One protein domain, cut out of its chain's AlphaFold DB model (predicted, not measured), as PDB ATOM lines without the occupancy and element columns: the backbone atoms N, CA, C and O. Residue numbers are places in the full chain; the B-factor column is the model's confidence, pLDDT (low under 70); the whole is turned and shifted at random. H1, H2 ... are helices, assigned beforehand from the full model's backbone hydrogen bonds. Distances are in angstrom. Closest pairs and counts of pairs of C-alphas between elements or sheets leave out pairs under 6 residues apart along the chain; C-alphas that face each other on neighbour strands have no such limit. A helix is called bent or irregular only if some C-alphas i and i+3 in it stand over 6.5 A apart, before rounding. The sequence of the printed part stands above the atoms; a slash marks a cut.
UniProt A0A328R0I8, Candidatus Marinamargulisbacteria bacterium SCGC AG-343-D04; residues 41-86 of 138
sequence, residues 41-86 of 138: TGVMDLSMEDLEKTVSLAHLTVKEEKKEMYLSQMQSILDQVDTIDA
ATOM      1  N   THR A  41     146.933 147.744 141.999       42.56
ATOM      2  CA  THR A  41     145.962 148.792 142.275       42.56
ATOM      3  C   THR A  41     144.627 148.176 141.906       42.56
ATOM      4  O   THR A  41     144.363 147.988 140.716       42.56
ATOM      5  N   GLY A  42     143.872 147.775 142.930       51.69
ATOM      6  CA  GLY A  42     142.553 147.164 142.854       51.69
ATOM      7  C   GLY A  42     141.582 148.065 142.111       51.69
ATOM      8  O   GLY A  42     140.865 148.861 142.694       51.69
ATOM      9  N   VAL A  43     141.602 147.968 140.789       54.72
ATOM     10  CA  VAL A  43     140.454 148.294 139.958       54.72
ATOM     11  C   VAL A  43     140.048 146.963 139.360       54.72
ATOM     12  O   VAL A  43     140.557 146.544 138.318       54.72
ATOM     13  N   MET A  44     139.217 146.233 140.099       65.88
ATOM     14  CA  MET A  44     138.631 144.989 139.619       65.88
ATOM     15  C   MET A  44     137.476 145.346 138.693       65.88
ATOM     16  O   MET A  44     136.345 145.422 139.142       65.88
ATOM     17  N   ASP A  45     137.758 145.605 137.419       80.25
ATOM     18  CA  ASP A  45     136.697 145.793 136.427       80.25
ATOM     19  C   ASP A  45     136.087 144.431 136.079       80.25
ATOM     20  O   ASP A  45     136.751 143.562 135.504       80.25
ATOM     21  N   LEU A  46     134.841 144.213 136.494       87.69
ATOM     22  CA  LEU A  46     134.131 142.963 136.256       87.69
ATOM     23  C   LEU A  46     133.593 142.906 134.830       87.69
ATOM     24  O   LEU A  46     132.836 143.772 134.385       87.69
ATOM     25  N   SER A  47     133.896 141.813 134.136       92.25
ATOM     26  CA  SER A  47     133.328 141.556 132.819       92.25
ATOM     27  C   SER A  47     131.993 140.812 132.905       92.25
ATOM     28  O   SER A  47     131.631 140.177 133.899       92.25
ATOM     29  N   MET A  48     131.258 140.834 131.796       92.56
ATOM     30  CA  MET A  48     130.032 140.056 131.643       92.56
ATOM     31  C   MET A  48     130.272 138.540 131.798       92.56
ATOM     32  O   MET A  48     129.440 137.830 132.361       92.56
ATOM     33  N   GLU A  49     131.426 138.049 131.338       92.88
ATOM     34  CA  GLU A  49     131.829 136.644 131.465       92.88
ATOM     35  C   GLU A  49     132.012 136.242 132.938       92.88
ATOM     36  O   GLU A  49     131.591 135.155 133.346       92.88
ATOM     37  N   ASP A  50     132.557 137.140 133.766       91.94
ATOM     38  CA  ASP A  50     132.746 136.901 135.202       91.94
ATOM     39  C   ASP A  50     131.409 136.762 135.937       91.94
ATOM     40  O   ASP A  50     131.256 135.896 136.811       91.94
ATOM     41  N   LEU A  51     130.408 137.558 135.548       92.75
ATOM     42  CA  LEU A  51     129.053 137.432 136.079       92.75
ATOM     43  C   LEU A  51     128.438 136.080 135.700       92.75
ATOM     44  O   LEU A  51     127.881 135.396 136.561       92.75
ATOM     45  N   GLU A  52     128.553 135.659 134.439       92.50
ATOM     46  CA  GLU A  52     128.009 134.372 133.984       92.50
ATOM     47  C   GLU A  52     128.666 133.184 134.688       92.50
ATOM     48  O   GLU A  52     127.980 132.254 135.132       92.50
ATOM     49  N   LYS A  53     129.986 133.244 134.869       93.69
ATOM     50  CA  LYS A  53     130.740 132.238 135.616       93.69
ATOM     51  C   LYS A  53     130.290 132.171 137.075       93.69
ATOM     52  O   LYS A  53     130.045 131.079 137.591       93.69
ATOM     53  N   THR A  54     130.129 133.320 137.726       92.75
ATOM     54  CA  THR A  54     129.689 133.407 139.126       92.75
ATOM     55  C   THR A  54     128.271 132.864 139.302       92.75
ATOM     56  O   THR A  54     128.020 132.050 140.191       92.75
ATOM     57  N   VAL A  55     127.351 133.235 138.409       94.31
ATOM     58  CA  VAL A  55     125.969 132.729 138.389       94.31
ATOM     59  C   VAL A  55     125.940 131.210 138.201       94.31
ATOM     60  O   VAL A  55     125.189 130.520 138.897       94.31
ATOM     61  N   SER A  56     126.793 130.677 137.320       93.31
ATOM     62  CA  SER A  56     126.933 129.233 137.129       93.31
ATOM     63  C   SER A  56     127.447 128.528 138.385       93.31
ATOM     64  O   SER A  56     126.956 127.446 138.696       93.31
ATOM     65  N   LEU A  57     128.411 129.106 139.107       95.56
ATOM     66  CA  LEU A  57     128.943 128.528 140.350       95.56
ATOM     67  C   LEU A  57     127.917 128.557 141.488       95.56
ATOM     68  O   LEU A  57     127.840 127.618 142.275       95.56
ATOM     69  N   ALA A  58     127.097 129.606 141.546       94.94
ATOM     70  CA  ALA A  58     126.021 129.741 142.524       94.94
ATOM     71  C   ALA A  58     124.762 128.920 142.173       94.94
ATOM     72  O   ALA A  58     123.791 128.943 142.928       94.94
ATOM     73  N   HIS A  59     124.752 128.216 141.032       93.06
ATOM     74  CA  HIS A  59     123.585 127.506 140.488       93.06
ATOM     75  C   HIS A  59     122.332 128.396 140.355       93.06
ATOM     76  O   HIS A  59     121.202 127.938 140.538       93.06
ATOM     77  N   LEU A  60     122.519 129.675 140.025       93.62
ATOM     78  CA  LEU A  60     121.426 130.625 139.824       93.62
ATOM     79  C   LEU A  60     121.052 130.714 138.341       93.62
ATOM     80  O   LEU A  60     121.873 130.514 137.454       93.62
ATOM     81  N   THR A  61     119.788 131.029 138.055       91.88
ATOM     82  CA  THR A  61     119.333 131.365 136.698       91.88
ATOM     83  C   THR A  61     118.925 132.828 136.670       91.88
ATOM     84  O   THR A  61     117.959 133.226 137.322       91.88
ATOM     85  N   VAL A  62     119.670 133.633 135.917       90.38
ATOM     86  CA  VAL A  62     119.465 135.078 135.807       90.38
ATOM     87  C   VAL A  62     118.948 135.410 134.412       90.38
ATOM     88  O   VAL A  62     119.481 134.932 133.414       90.38
ATOM     89  N   LYS A  63     117.895 136.229 134.338       93.00
ATOM     90  CA  LYS A  63     117.362 136.720 133.061       93.00
ATOM     91  C   LYS A  63     118.317 137.733 132.431       93.00
ATOM     92  O   LYS A  63     118.817 138.597 133.147       93.00
ATOM     93  N   GLU A  64     118.462 137.688 131.108       90.25
ATOM     94  CA  GLU A  64     119.357 138.573 130.342       90.25
ATOM     95  C   GLU A  64     119.131 140.058 130.649       90.25
ATOM     96  O   GLU A  64     120.069 140.782 130.956       90.25
ATOM     97  N   GLU A  65     117.863 140.471 130.707       92.38
ATOM     98  CA  GLU A  65     117.429 141.850 130.978       92.38
ATOM     99  C   GLU A  65     117.937 142.430 132.310       92.38
ATOM    100  O   GLU A  65     117.940 143.643 132.494       92.38
ATOM    101  N   LYS A  66     118.337 141.576 133.261       92.19
ATOM    102  CA  LYS A  66     118.821 141.997 134.583       92.19
ATOM    103  C   LYS A  66     120.329 141.873 134.738       92.19
ATOM    104  O   LYS A  66     120.853 142.338 135.749       92.19
ATOM    105  N   LYS A  67     121.025 141.229 133.800       91.38
ATOM    106  CA  LYS A  67     122.446 140.920 133.975       91.38
ATOM    107  C   LYS A  67     123.300 142.189 134.041       91.38
ATOM    108  O   LYS A  67     124.110 142.296 134.950       91.38
ATOM    109  N   GLU A  68     123.045 143.183 133.190       92.56
ATOM    110  CA  GLU A  68     123.754 144.476 133.237       92.56
ATOM    111  C   GLU A  68     123.565 145.199 134.582       92.56
ATOM    112  O   GLU A  68     124.519 145.705 135.171       92.56
ATOM    113  N   MET A  69     122.338 145.189 135.114       94.06
ATOM    114  CA  MET A  69     122.043 145.760 136.432       94.06
ATOM    115  C   MET A  69     122.820 145.033 137.537       94.06
ATOM    116  O   MET A  69     123.394 145.683 138.409       94.06
ATOM    117  N   TYR A  70     122.848 143.698 137.511       93.62
ATOM    118  CA  TYR A  70     123.580 142.912 138.505       93.62
ATOM    119  C   TYR A  70     125.091 143.079 138.395       93.62
ATOM    120  O   TYR A  70     125.748 143.138 139.429       93.62
ATOM    121  N   LEU A  71     125.629 143.217 137.181       93.69
ATOM    122  CA  LEU A  71     127.043 143.517 136.972       93.69
ATOM    123  C   LEU A  71     127.413 144.841 137.656       93.69
ATOM    124  O   LEU A  71     128.328 144.875 138.473       93.69
ATOM    125  N   SER A  72     126.634 145.900 137.409       93.06
ATOM    126  CA  SER A  72     126.855 147.219 138.019       93.06
ATOM    127  C   SER A  72     126.747 147.199 139.549       93.06
ATOM    128  O   SER A  72     127.546 147.831 140.243       93.06
ATOM    129  N   GLN A  73     125.780 146.456 140.091       93.94
ATOM    130  CA  GLN A  73     125.623 146.304 141.540       93.94
ATOM    131  C   GLN A  73     126.781 145.520 142.157       93.94
ATOM    132  O   GLN A  73     127.259 145.891 143.225       93.94
ATOM    133  N   MET A  74     127.242 144.458 141.490       92.75
ATOM    134  CA  MET A  74     128.367 143.651 141.958       92.75
ATOM    135  C   MET A  74     129.660 144.467 141.958       92.75
ATOM    136  O   MET A  74     130.366 144.458 142.962       92.75
ATOM    137  N   GLN A  75     129.897 145.243 140.896       93.44
ATOM    138  CA  GLN A  75     131.002 146.199 140.819       93.44
ATOM    139  C   GLN A  75     130.972 147.173 142.000       93.44
ATOM    140  O   GLN A  75     131.935 147.266 142.747       93.44
ATOM    141  N   SER A  76     129.815 147.789 142.258       92.38
ATOM    142  CA  SER A  76     129.656 148.741 143.367       92.38
ATOM    143  C   SER A  76     129.942 148.125 144.745       92.38
ATOM    144  O   SER A  76     130.373 148.831 145.655       92.38
ATOM    145  N   ILE A  77     129.663 146.830 144.935       92.50
ATOM    146  CA  ILE A  77     129.960 146.123 146.189       92.50
ATOM    147  C   ILE A  77     131.465 145.874 146.313       92.50
ATOM    148  O   ILE A  77     132.011 146.086 147.393       92.50
ATOM    149  N   LEU A  78     132.133 145.446 145.239       90.69
ATOM    150  CA  LEU A  78     133.582 145.229 145.257       90.69
ATOM    151  C   LEU A  78     134.344 146.537 145.475       90.69
ATOM    152  O   LEU A  78     135.190 146.582 146.360       90.69
ATOM    153  N   ASP A  79     133.929 147.620 144.815       90.38
ATOM    154  CA  ASP A  79     134.512 148.952 145.015       90.38
ATOM    155  C   ASP A  79     134.431 149.401 146.493       90.38
ATOM    156  O   ASP A  79     135.282 150.136 146.991       90.38
ATOM    157  N   GLN A  80     133.394 148.973 147.230       89.31
ATOM    158  CA  GLN A  80     133.294 149.229 148.672       89.31
ATOM    159  C   GLN A  80     134.225 148.334 149.493       89.31
ATOM    160  O   GLN A  80     134.759 148.780 150.510       89.31
ATOM    161  N   VAL A  81     134.412 147.080 149.085       89.88
ATOM    162  CA  VAL A  81     135.313 146.134 149.755       89.88
ATOM    163  C   VAL A  81     136.774 146.555 149.589       89.88
ATOM    164  O   VAL A  81     137.536 146.400 150.542       89.88
ATOM    165  N   ASP A  82     137.135 147.198 148.477       88.19
ATOM    166  CA  ASP A  82     138.482 147.738 148.225       88.19
ATOM    167  C   ASP A  82     138.930 148.760 149.290       88.19
ATOM    168  O   ASP A  82     140.119 149.019 149.465       88.19
ATOM    169  N   THR A  83     138.004 149.311 150.089       88.00
ATOM    170  CA  THR A  83     138.364 150.145 151.250       88.00
ATOM    171  C   THR A  83     139.192 149.397 152.302       88.00
ATOM    172  O   THR A  83     139.913 150.036 153.071       88.00
ATOM    173  N   ILE A  84     139.121 148.061 152.332       87.50
ATOM    174  CA  ILE A  84     139.912 147.206 153.226       87.50
ATOM    175  C   ILE A  84     141.384 147.174 152.792       87.50
ATOM    176  O   ILE A  84     142.252 147.127 153.661       87.50
ATOM    177  N   ASP A  85     141.684 147.290 151.495       85.94
ATOM    178  CA  ASP A  85     143.060 147.250 150.968       85.94
ATOM    179  C   ASP A  85     143.899 148.462 151.406       85.94
ATOM    180  O   ASP A  85     145.128 148.417 151.404       85.94
ATOM    181  N   ALA A  86     143.247 149.553 151.823       87.25
ATOM    182  CA  ALA A  86     143.918 150.720 152.390       87.25
ATOM    183  C   ALA A  86     144.424 150.497 153.831       87.25
ATOM    184  O   ALA A  86     145.124 151.358 154.372       87.25
TER     185      ALA A  86
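What this domain is: This is residues 41 to 86 of the 138 residues of a protein of Candidatus Marinamargulisbacteria bacterium SCGC AG-343-D04 (UniProt A0A328R0I8). One long helix, H2, makes the long axis of the model, and a shorter helix, H1, is set crosswise to it near its beginning, roughly as an L. The stretch before H1, residues 41 to 47, runs alongside H2 in the opposite direction, and residues 58 to 63 lead from the far end of H1 back to the start of H2. The printed part has 46 residues, with two named helices in the order H1, H2 and no named strand; the class is all helix. It is elongated, spanning 35 by 19 by 13 A, and only just loose, close to compact, with a radius of gyration of the C-alphas of 11.7 A.

How they stand to each other: Begin with H2, residues 64 to 84, and look at its residues 67 to 71, which alone touch H1, residues 48 to 57. The closest C-alphas of the two helices are those of Leu 51 and Leu 71, 6.5 A apart. Their lines are about perpendicular, at 89 degrees, and their centres are 12.5 A apart. In H1 every O i to N i+4 pair is within hydrogen-bond range; in H2 13 of 17 are.

Where its parts are: Find C-alpha 64 at (119.357, 138.573, 130.342); from there H2 runs 31.9 A to C-alpha 84 at (139.912, 147.206, 153.226). H2 is irregular: C-alphas 65 and 68 are 7.2 A apart, against about 5 A in a regular helix. Then go back to C-alpha 48 at (130.032, 140.056, 131.643), where H1 begins; it covers 14.5 A to C-alpha 57.

The domain as a whole: The two C-alphas farthest apart are those of Lys 63 and Ala 86, at 35.7 A, while the first and last printed C-alphas, of Thr 41 and Ala 86, are 10.5 A apart. The printed part has no cut, and the link from H1 to H2 is short, with 6 residues. The mean pLDDT of the printed part is 88.3; look for low confidence, under 70, at residues 41 to 44.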